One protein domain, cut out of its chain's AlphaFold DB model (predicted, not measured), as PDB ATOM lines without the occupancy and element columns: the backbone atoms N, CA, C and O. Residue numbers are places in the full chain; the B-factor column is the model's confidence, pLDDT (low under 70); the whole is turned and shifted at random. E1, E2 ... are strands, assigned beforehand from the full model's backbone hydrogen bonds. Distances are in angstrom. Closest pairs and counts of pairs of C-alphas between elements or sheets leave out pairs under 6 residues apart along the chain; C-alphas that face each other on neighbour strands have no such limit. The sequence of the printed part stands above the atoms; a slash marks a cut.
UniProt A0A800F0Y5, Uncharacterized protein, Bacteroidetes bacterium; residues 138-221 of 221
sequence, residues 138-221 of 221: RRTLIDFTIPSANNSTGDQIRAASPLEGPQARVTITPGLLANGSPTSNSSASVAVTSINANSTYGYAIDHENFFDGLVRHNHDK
ATOM      1  N   ARG A 138     123.172 106.273 108.906       83.69
ATOM      2  CA  ARG A 138     123.767 107.578 108.559       83.69
ATOM      3  C   ARG A 138     124.841 108.047 109.540       83.69
ATOM      4  O   ARG A 138     125.524 109.025 109.272       83.69
ATOM      5  N   ARG A 139     124.960 107.390 110.693       88.69
ATOM      6  CA  ARG A 139     125.930 107.725 111.735       88.69
ATOM      7  C   ARG A 139     126.333 106.460 112.468       88.69
ATOM      8  O   ARG A 139     125.463 105.700 112.888       88.69
ATOM      9  N   THR A 140     127.634 106.282 112.643       90.31
ATOM     10  CA  THR A 140     128.213 105.232 113.482       90.31
ATOM     11  C   THR A 140     129.059 105.896 114.557       90.31
ATOM     12  O   THR A 140     129.808 106.823 114.256       90.31
ATOM     13  N   LEU A 141     128.912 105.446 115.800       89.75
ATOM     14  CA  LEU A 141     129.684 105.914 116.948       89.75
ATOM     15  C   LEU A 141     130.504 104.734 117.466       89.75
ATOM     16  O   LEU A 141     129.952 103.651 117.663       89.75
ATOM     17  N   ILE A 142     131.801 104.944 117.654       89.69
ATOM     18  CA  ILE A 142     132.708 103.983 118.277       89.69
ATOM     19  C   ILE A 142     133.237 104.639 119.544       89.69
ATOM     20  O   ILE A 142     133.974 105.620 119.477       89.69
ATOM     21  N   ASP A 143     132.845 104.083 120.683       87.44
ATOM     22  CA  ASP A 143     133.181 104.595 122.003       87.44
ATOM     23  C   ASP A 143     134.290 103.745 122.622       87.44
ATOM     24  O   ASP A 143     134.200 102.516 122.685       87.44
ATOM     25  N   PHE A 144     135.350 104.411 123.069       84.88
ATOM     26  CA  PHE A 144     136.455 103.803 123.793       84.88
ATOM     27  C   PHE A 144     136.301 104.125 125.272       84.88
ATOM     28  O   PHE A 144     136.461 105.280 125.679       84.88
ATOM     29  N   THR A 145     136.014 103.086 126.058       78.38
ATOM     30  CA  THR A 145     135.869 103.192 127.508       78.38
ATOM     31  C   THR A 145     137.010 102.479 128.230       78.38
ATOM     32  O   THR A 145     137.251 101.293 128.003       78.38
ATOM     33  N   ILE A 146     137.700 103.184 129.122       74.69
ATOM     34  CA  ILE A 146     138.617 102.610 130.109       74.69
ATOM     35  C   ILE A 146     137.811 102.414 131.402       74.69
ATOM     36  O   ILE A 146     137.311 103.403 131.940       74.69
ATOM     37  N   PRO A 147     137.647 101.180 131.904       70.88
ATOM     38  CA  PRO A 147     136.931 100.941 133.153       70.88
ATOM     39  C   PRO A 147     137.663 101.592 134.334       70.88
ATOM     40  O   PRO A 147     138.888 101.474 134.437       70.88
ATOM     41  N   SER A 148     136.942 102.248 135.249       67.31
ATOM     42  CA  SER A 148     137.572 102.815 136.448       67.31
ATOM     43  C   SER A 148     137.992 101.691 137.393       67.31
ATOM     44  O   SER A 148     137.183 100.856 137.809       67.31
ATOM     45  N   ALA A 149     139.267 101.676 137.784       61.66
ATOM     46  CA  ALA A 149     139.716 100.838 138.885       61.66
ATOM     47  C   ALA A 149     139.223 101.441 140.213       61.66
ATOM     48  O   ALA A 149     139.480 102.609 140.508       61.66
ATOM     49  N   ASN A 150     138.537 100.652 141.045       55.28
ATOM     50  CA  ASN A 150     138.321 101.030 142.441       55.28
ATOM     51  C   ASN A 150     139.662 100.920 143.178       55.28
ATOM     52  O   ASN A 150     140.118  99.816 143.476       55.28
ATOM     53  N   ASN A 151     140.287 102.054 143.496       57.88
ATOM     54  CA  ASN A 151     141.480 102.108 144.343       57.88
ATOM     55  C   ASN A 151     141.128 101.842 145.819       57.88
ATOM     56  O   ASN A 151     141.203 102.742 146.653       57.88
ATOM     57  N   SER A 152     140.753 100.610 146.163       55.97
ATOM     58  CA  SER A 152     140.734 100.179 147.571       55.97
ATOM     59  C   SER A 152     141.347  98.807 147.839       55.97
ATOM     60  O   SER A 152     141.800  98.585 148.957       55.97
ATOM     61  N   THR A 153     141.514  97.942 146.838       54.28
ATOM     62  CA  THR A 153     142.368  96.753 146.969       54.28
ATOM     63  C   THR A 153     142.833  96.348 145.579       54.28
ATOM     64  O   THR A 153     142.008  96.225 144.678       54.28
ATOM     65  N   GLY A 154     144.147  96.228 145.390       57.06
ATOM     66  CA  GLY A 154     144.768  96.025 144.085       57.06
ATOM     67  C   GLY A 154     144.150  94.897 143.254       57.06
ATOM     68  O   GLY A 154     143.732  93.873 143.786       57.06
ATOM     69  N   ASP A 155     144.176  95.124 141.942       56.53
ATOM     70  CA  ASP A 155     143.931  94.157 140.871       56.53
ATOM     71  C   ASP A 155     142.498  93.622 140.736       56.53
ATOM     72  O   ASP A 155     142.203  92.485 141.090       56.53
ATOM     73  N   GLN A 156     141.600  94.431 140.163       56.97
ATOM     74  CA  GLN A 156     140.411  93.931 139.463       56.97
ATOM     75  C   GLN A 156     140.106  94.842 138.263       56.97
ATOM     76  O   GLN A 156     139.530  95.921 138.424       56.97
ATOM     77  N   ILE A 157     140.463  94.405 137.051       59.25
ATOM     78  CA  ILE A 157     139.924  94.974 135.806       59.25
ATOM     79  C   ILE A 157     138.431  94.633 135.782       59.25
ATOM     80  O   ILE A 157     138.041  93.503 135.489       59.25
ATOM     81  N   ARG A 158     137.575  95.589 136.147       61.56
ATOM     82  CA  ARG A 158     136.124  95.428 136.008       61.56
ATOM     83  C   ARG A 158     135.730  95.610 134.543       61.56
ATOM     84  O   ARG A 158     136.342  96.400 133.830       61.56
ATOM     85  N   ALA A 159     134.698  94.893 134.095       58.81
ATOM     86  CA  ALA A 159     134.034  95.230 132.838       58.81
ATOM     87  C   ALA A 159     133.535  96.681 132.927       58.81
ATOM     88  O   ALA A 159     132.992  97.060 133.968       58.81
ATOM     89  N   ALA A 160     133.745  97.469 131.868       57.91
ATOM     90  CA  ALA A 160     133.286  98.854 131.800       57.91
ATOM     91  C   ALA A 160     131.812  98.925 132.209       57.91
ATOM     92  O   ALA A 160     130.963  98.218 131.657       57.91
ATOM     93  N   SER A 161     131.524  99.728 133.231       58.72
ATOM     94  CA  SER A 161     130.146  99.932 133.657       58.72
ATOM     95  C   SER A 161     129.428 100.737 132.573       58.72
ATOM     96  O   SER A 161     130.001 101.714 132.094       58.72
ATOM     97  N   PRO A 162     128.163 100.435 132.224       58.12
ATOM     98  CA  PRO A 162     127.378 101.285 131.323       58.12
ATOM     99  C   PRO A 162     127.245 102.735 131.816       58.12
ATOM    100  O   PRO A 162     126.848 103.605 131.054       58.12
ATOM    101  N   LEU A 163     127.554 102.988 133.095       57.94
ATOM    102  CA  LEU A 163     127.527 104.299 133.745       57.94
ATOM    103  C   LEU A 163     128.812 105.119 133.524       57.94
ATOM    104  O   LEU A 163     128.841 106.297 133.872       57.94
ATOM    105  N   GLU A 164     129.878 104.518 132.991       66.12
ATOM    106  CA  GLU A 164     131.137 105.197 132.682       66.12
ATOM    107  C   GLU A 164     131.096 105.687 131.229       66.12
ATOM    108  O   GLU A 164     131.043 104.890 130.292       66.12
ATOM    109  N   GLY A 165     131.078 107.010 131.036       70.19
ATOM    110  CA  GLY A 165     131.121 107.608 129.697       70.19
ATOM    111  C   GLY A 165     132.444 107.311 128.969       70.19
ATOM    112  O   GLY A 165     133.438 106.977 129.619       70.19
ATOM    113  N   PRO A 166     132.489 107.443 127.632       78.12
ATOM    114  CA  PRO A 166     133.704 107.184 126.862       78.12
ATOM    115  C   PRO A 166     134.800 108.218 127.148       78.12
ATOM    116  O   PRO A 166     134.512 109.401 127.315       78.12
ATOM    117  N   GLN A 167     136.063 107.787 127.123       82.56
ATOM    118  CA  GLN A 167     137.247 108.656 127.159       82.56
ATOM    119  C   GLN A 167     137.630 109.138 125.760       82.56
ATOM    120  O   GLN A 167     138.223 110.207 125.617       82.56
ATOM    121  N   ALA A 168     137.285 108.372 124.725       85.31
ATOM    122  CA  ALA A 168     137.400 108.804 123.340       85.31
ATOM    123  C   ALA A 168     136.219 108.290 122.518       85.31
ATOM    124  O   ALA A 168     135.717 107.190 122.751       85.31
ATOM    125  N   ARG A 169     135.790 109.081 121.539       88.44
ATOM    126  CA  ARG A 169     134.727 108.735 120.596       88.44
ATOM    127  C   ARG A 169     135.190 109.004 119.181       88.44
ATOM    128  O   ARG A 169     135.718 110.070 118.877       88.44
ATOM    129  N   VAL A 170     134.941 108.034 118.315       90.94
ATOM    130  CA  VAL A 170     135.092 108.183 116.873       90.94
ATOM    131  C   VAL A 170     133.701 108.197 116.255       90.94
ATOM    132  O   VAL A 170     132.955 107.219 116.349       90.94
ATOM    133  N   THR A 171     133.348 109.313 115.628       91.56
ATOM    134  CA  THR A 171     132.075 109.494 114.927       91.56
ATOM    135  C   THR A 171     132.315 109.401 113.430       91.56
ATOM    136  O   THR A 171     133.107 110.155 112.873       91.56
ATOM    137  N   ILE A 172     131.611 108.485 112.766       91.38
ATOM    138  CA  ILE A 172     131.663 108.327 111.311       91.38
ATOM    139  C   ILE A 172     130.322 108.767 110.727       91.38
ATOM    140  O   ILE A 172     129.270 108.209 111.068       91.38
ATOM    141  N   THR A 173     130.361 109.751 109.830       91.94
ATOM    142  CA  THR A 173     129.195 110.286 109.113       91.94
ATOM    143  C   THR A 173     129.498 110.474 107.622       91.94
ATOM    144  O   THR A 173     130.663 110.610 107.240       91.94
ATOM    145  N   PRO A 174     128.485 110.443 106.738       92.62
ATOM    146  CA  PRO A 174     128.687 110.780 105.336       92.62
ATOM    147  C   PRO A 174     128.986 112.277 105.196       92.62
ATOM    148  O   PRO A 174     128.295 113.108 105.783       92.62
ATOM    149  N   GLY A 175     129.996 112.608 104.395       92.81
ATOM    150  CA  GLY A 175     130.422 113.971 104.110       92.81
ATOM    151  C   GLY A 175     130.187 114.346 102.649       92.81
ATOM    152  O   GLY A 175     130.762 113.743 101.738       92.81
ATOM    153  N   LEU A 176     129.370 115.370 102.408       93.88
ATOM    154  CA  LEU A 176     129.100 115.904 101.071       93.88
ATOM    155  C   LEU A 176     129.088 117.433 101.112       93.88
ATOM    156  O   LEU A 176     128.360 118.028 101.899       93.88
ATOM    157  N   LEU A 177     129.871 118.087 100.258       92.31
ATOM    158  CA  LEU A 177     129.837 119.543 100.126       92.31
ATOM    159  C   LEU A 177     128.561 119.990  99.402       92.31
ATOM    160  O   LEU A 177     127.968 119.241  98.626       92.31
ATOM    161  N   ALA A 178     128.171 121.255  99.576       89.38
ATOM    162  CA  ALA A 178     127.009 121.828  98.885       89.38
ATOM    163  C   ALA A 178     127.121 121.785  97.345       89.38
ATOM    164  O   ALA A 178     126.111 121.816  96.651       89.38
ATOM    165  N   ASN A 179     128.341 121.676  96.811       88.62
ATOM    166  CA  ASN A 179     128.608 121.516  95.380       88.62
ATOM    167  C   ASN A 179     128.524 120.051  94.889       88.62
ATOM    168  O   ASN A 179     128.858 119.782  93.738       88.62
ATOM    169  N   GLY A 180     128.133 119.104  95.749       85.50
ATOM    170  CA  GLY A 180     128.000 117.683  95.416       85.50
ATOM    171  C   GLY A 180     129.309 116.886  95.411       85.50
ATOM    172  O   GLY A 180     129.289 115.706  95.068       85.50
ATOM    173  N   SER A 181     130.439 117.491  95.789       92.94
ATOM    174  CA  SER A 181     131.715 116.775  95.914       92.94
ATOM    175  C   SER A 181     131.834 116.067  97.271       92.94
ATOM    176  O   SER A 181     131.410 116.629  98.288       92.94
ATOM    177  N   PRO A 182     132.430 114.861  97.328       93.94
ATOM    178  CA  PRO A 182     132.670 114.161  98.585       93.94
ATOM    179  C   PRO A 182     133.655 114.939  99.466       93.94
ATOM    180  O   PRO A 182     134.598 115.554  98.969       93.94
ATOM    181  N   THR A 183     133.463 114.888 100.783       92.94
ATOM    182  CA  THR A 183     134.379 115.491 101.764       92.94
ATOM    183  C   THR A 183     134.604 114.551 102.942       92.94
ATOM    184  O   THR A 183     133.733 113.755 103.289       92.94
ATOM    185  N   SER A 184     135.780 114.649 103.560       92.81
ATOM    186  CA  SER A 184     136.101 114.030 104.850       92.81
ATOM    187  C   SER A 184     135.962 114.998 106.029       92.81
ATOM    188  O   SER A 184     136.151 114.603 107.174       92.81
ATOM    189  N   ASN A 185     135.636 116.267 105.768       91.12
ATOM    190  CA  ASN A 185     135.397 117.274 106.795       91.12
ATOM    191  C   ASN A 185     133.893 117.369 107.096       91.12
ATOM    192  O   ASN A 185     133.124 117.856 106.262       91.12
ATOM    193  N   SER A 186     133.502 116.934 108.296       88.94
ATOM    194  CA  SER A 186     132.121 116.933 108.799       88.94
ATOM    195  C   SER A 186     131.520 118.338 108.893       88.94
ATOM    196  O   SER A 186     130.355 118.533 108.561       88.94
ATOM    197  N   SER A 187     132.321 119.339 109.266       89.94
ATOM    198  CA  SER A 187     131.866 120.721 109.478       89.94
ATOM    199  C   SER A 187     131.561 121.458 108.173       89.94
ATOM    200  O   SER A 187     130.764 122.392 108.153       89.94
ATOM    201  N   ALA A 188     132.192 121.042 107.073       90.69
ATOM    202  CA  ALA A 188     131.927 121.564 105.734       90.69
ATOM    203  C   ALA A 188     130.809 120.793 105.006       90.69
ATOM    204  O   ALA A 188     130.416 121.173 103.900       90.69
ATOM    205  N   SER A 189     130.326 119.693 105.593       92.62
ATOM    206  CA  SER A 189     129.294 118.860 104.989       92.62
ATOM    207  C   SER A 189     127.919 119.518 105.086       92.62
ATOM    208  O   SER A 189     127.569 120.142 106.086       92.62
ATOM    209  N   VAL A 190     127.088 119.307 104.065       91.69
ATOM    210  CA  VAL A 190     125.645 119.518 104.189       91.69
ATOM    211  C   VAL A 190     125.067 118.574 105.242       91.69
ATOM    212  O   VAL A 190     125.673 117.560 105.604       91.69
ATOM    213  N   ALA A 191     123.873 118.908 105.728       87.75
ATOM    214  CA  ALA A 191     123.215 118.148 106.774       87.75
ATOM    215  C   ALA A 191     123.110 116.655 106.431       87.75
ATOM    216  O   ALA A 191     122.564 116.280 105.395       87.75
ATOM    217  N   VAL A 192     123.515 115.827 107.398       85.44
ATOM    218  CA  VAL A 192     122.911 114.538 107.764       85.44
ATOM    219  C   VAL A 192     121.887 114.018 106.762       85.44
ATOM    220  O   VAL A 192     122.142 113.165 105.924       85.44
ATOM    221  N   THR A 193     120.688 114.581 106.896       84.25
ATOM    222  CA  THR A 193     119.408 114.223 106.282       84.25
ATOM    223  C   THR A 193     119.262 114.565 104.799       84.25
ATOM    224  O   THR A 193     118.410 113.967 104.152       84.25
ATOM    225  N   SER A 194     120.073 115.470 104.244       84.81
ATOM    226  CA  SER A 194     120.007 115.841 102.823       84.81
ATOM    227  C   SER A 194     120.909 114.987 101.927       84.81
ATOM    228  O   SER A 194     120.774 115.026 100.706       84.81
ATOM    229  N   ILE A 195     121.807 114.189 102.515       85.88
ATOM    230  CA  ILE A 195     122.701 113.293 101.773       85.88
ATOM    231  C   ILE A 195     121.966 111.995 101.430       85.88
ATOM    232  O   ILE A 195     121.624 111.206 102.308       85.88
ATOM    233  N   ASN A 196     121.711 111.740 100.153       79.31
ATOM    234  CA  ASN A 196     120.998 110.533  99.749       79.31
ATOM    235  C   ASN A 196     121.936 109.321  99.700       79.31
ATOM    236  O   ASN A 196     123.137 109.450  99.478       79.31
ATOM    237  N   ALA A 197     121.381 108.117  99.856       74.94
ATOM    238  CA  ALA A 197     122.175 106.886  99.790       74.94
ATOM    239  C   ALA A 197     122.811 106.632  98.413       74.94
ATOM    240  O   ALA A 197     123.777 105.883  98.326       74.94
ATOM    241  N   ASN A 198     122.280 107.250  97.354       76.56
ATOM    242  CA  ASN A 198     122.842 107.210  96.004       76.56
ATOM    243  C   ASN A 198     123.779 108.392  95.693       76.56
ATOM    244  O   ASN A 198     124.268 108.485  94.570       76.56
ATOM    245  N   SER A 199     124.004 109.312  96.637       82.44
ATOM    246  CA  SER A 199     124.953 110.411  96.458       82.44
ATOM    247  C   SER A 199     126.391 109.902  96.562       82.44
ATOM    248  O   SER A 199     126.693 109.034  97.376       82.44
ATOM    249  N   THR A 200     127.299 110.489  95.786       87.75
ATOM    250  CA  THR A 200     128.742 110.215  95.872       87.75
ATOM    251  C   THR A 200     129.355 110.976  97.053       87.75
ATOM    252  O   THR A 200     130.064 111.962  96.871       87.75
ATOM    253  N   TYR A 201     129.023 110.568  98.279       90.12
ATOM    254  CA  TYR A 201     129.558 111.162  99.507       90.12
ATOM    255  C   TYR A 201     130.910 110.549  99.905       90.12
ATOM    256  O   TYR A 201     131.233 109.415  99.553       90.12
ATOM    257  N   GLY A 202     131.708 111.317 100.648       91.38
ATOM    258  CA  GLY A 202     132.904 110.847 101.347       91.38
ATOM    259  C   GLY A 202     132.575 110.403 102.773       91.38
ATOM    260  O   GLY A 202     131.432 110.507 103.214       91.38
ATOM    261  N   TYR A 203     133.570 109.927 103.514       91.69
ATOM    262  CA  TYR A 203     133.416 109.599 104.932       91.69
ATOM    263  C   TYR A 203     134.124 110.655 105.773       91.69
ATOM    264  O   TYR A 203     135.342 110.810 105.669       91.69
ATOM    265  N   ALA A 204     133.358 111.367 106.595       92.31
ATOM    266  CA  ALA A 204     133.893 112.250 107.613       92.31
ATOM    267  C   ALA A 204     134.077 111.465 108.912       92.31
ATOM    268  O   ALA A 204     133.163 110.765 109.362       92.31
ATOM    269  N   ILE A 205     135.283 111.548 109.468       92.50
ATOM    270  CA  ILE A 205     135.685 110.824 110.669       92.50
ATOM    271  C   ILE A 205     136.134 111.864 111.687       92.50
ATOM    272  O   ILE A 205     137.183 112.484 111.521       92.50
ATOM    273  N   ASP A 206     135.328 112.043 112.727       91.25
ATOM    274  CA  ASP A 206     135.595 112.990 113.803       91.25
ATOM    275  C   ASP A 206     136.076 112.236 115.038       91.25
ATOM    276  O   ASP A 206     135.474 111.238 115.445       91.25
ATOM    277  N   HIS A 207     137.176 112.703 115.621       91.12
ATOM    278  CA  HIS A 207     137.751 112.140 116.837       91.12
ATOM    279  C   HIS A 207     137.573 113.135 117.976       91.12
ATOM    280  O   HIS A 207     138.089 114.251 117.922       91.12
ATOM    281  N   GLU A 208     136.884 112.710 119.024       88.06
ATOM    282  CA  GLU A 208     136.675 113.497 120.230       88.06
ATOM    283  C   GLU A 208     137.337 112.790 121.407       88.06
ATOM    284  O   GLU A 208     137.152 111.589 121.604       88.06
ATOM    285  N   ASN A 209     138.108 113.541 122.195       85.62
ATOM    286  CA  ASN A 209     138.698 113.043 123.430       85.62
ATOM    287  C   ASN A 209     138.061 113.752 124.623       85.62
ATOM    288  O   ASN A 209     137.982 114.981 124.663       85.62
ATOM    289  N   PHE A 210     137.653 112.975 125.617       78.69
ATOM    290  CA  PHE A 210     136.927 113.435 126.791       78.69
ATOM    291  C   PHE A 210     137.816 113.307 128.031       78.69
ATOM    292  O   PHE A 210     137.691 112.381 128.829       78.69
ATOM    293  N   PHE A 211     138.754 114.247 128.181       71.12
ATOM    294  CA  PHE A 211     139.663 114.323 129.336       71.12
ATOM    295  C   PHE A 211     139.123 115.194 130.483       71.12
ATOM    296  O   PHE A 211     139.825 115.445 131.458       71.12
ATOM    297  N   ASP A 212     137.888 115.681 130.366       65.94
ATOM    298  CA  ASP A 212     137.271 116.637 131.291       65.94
ATOM    299  C   ASP A 212     136.633 115.991 132.532       65.94
ATOM    300  O   ASP A 212     136.136 116.701 133.404       65.94
ATOM    301  N   GLY A 213     136.655 114.658 132.636       58.22
ATOM    302  CA  GLY A 213     136.133 113.919 133.792       58.22
ATOM    303  C   GLY A 213     134.607 113.963 133.934       58.22
ATOM    304  O   GLY A 213     134.078 113.547 134.964       58.22
ATOM    305  N   LEU A 214     133.889 114.461 132.920       60.53
ATOM    306  CA  LEU A 214     132.431 114.544 132.920       60.53
ATOM    307  C   LEU A 214     131.809 113.233 132.423       60.53
ATOM    308  O   LEU A 214     132.125 112.740 131.340       60.53
ATOM    309  N   VAL A 215     130.866 112.690 133.195       60.78
ATOM    310  CA  VAL A 215     130.123 111.478 132.822       60.78
ATOM    311  C   VAL A 215     129.099 111.816 131.735       60.78
ATOM    312  O   VAL A 215     128.065 112.428 132.000       60.78
ATOM    313  N   ARG A 216     129.371 111.397 130.496       64.12
ATOM    314  CA  ARG A 216     128.456 111.537 129.353       64.12
ATOM    315  C   ARG A 216     127.697 110.229 129.125       64.12
ATOM    316  O   ARG A 216     128.104 109.404 128.318       64.12
ATOM    317  N   HIS A 217     126.600 110.040 129.857       58.12
ATOM    318  CA  HIS A 217     125.737 108.854 129.745       58.12
ATOM    319  C   HIS A 217     124.578 109.028 128.738       58.12
ATOM    320  O   HIS A 217     123.917 108.063 128.361       58.12
ATOM    321  N   ASN A 218     124.320 110.248 128.263       47.03
ATOM    322  CA  ASN A 218     123.160 110.502 127.416       47.03
ATOM    323  C   ASN A 218     123.544 110.478 125.935       47.03
ATOM    324  O   ASN A 218     124.210 111.378 125.426       47.03
ATOM    325  N   HIS A 219     123.083 109.442 125.237       47.50
ATOM    326  CA  HIS A 219     122.866 109.526 123.799       47.50
ATOM    327  C   HIS A 219     121.626 110.394 123.573       47.50
ATOM    328  O   HIS A 219     120.502 109.901 123.697       47.50
ATOM    329  N   ASP A 220     121.823 111.675 123.264       39.69
ATOM    330  CA  ASP A 220     120.743 112.487 122.707       39.69
ATOM    331  C   ASP A 220     120.252 111.823 121.411       39.69
ATOM    332  O   ASP A 220     121.037 111.485 120.514       39.69
ATOM    333  N   LYS A 221     118.945 111.545 121.398       35.31
ATOM    334  CA  LYS A 221     118.216 110.917 120.297       35.31
ATOM    335  C   LYS A 221     118.010 111.897 119.153       35.31
ATOM    336  O   LYS A 221     117.563 113.027 119.438       35.31
TER     337      LYS A 221
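This is residues 138 to 221 of the 221 residues of an uncharacterized protein of Bacteroidetes bacterium (UniProt A0A800F0Y5). With little regular structure, this is a rod: a narrow three-stranded antiparallel sheet, E1 E2 E3, with the long loop 145 to 167 at one end and the long loop 176 to 201 at the other. The strands form a meander, each the antiparallel neighbour of the one before. The printed part has 84 residues, 21 in named strands, with no named helix; its class is all strand. It is only just loose, close to extended: radius of gyration of the C-alphas 17.4 A, spans 59 by 20 by 18 A.

E1, residues 140 to 144, begins at C-alpha (128.213, 105.232, 113.482). E2, residues 168 to 175, is 21.1 A long. E3, residues 202 to 209, is 22.9 A long and ends at (138.698, 113.043, 123.430).

Hairpin E1 and E2 is antiparallel at 165 degrees; N 142 and O 170 are 2.9 A apart. Hairpin E2 and E3 is antiparallel at 160 degrees; N 171 and O 206 are 2.9 A apart.

The C-alphas farthest apart, of Thr 153 and Asn 179, are 58.9 A apart. The printed part has no cut; both links are long. pLDDT is under 70 at residues 148 to 164 and 212 to 221.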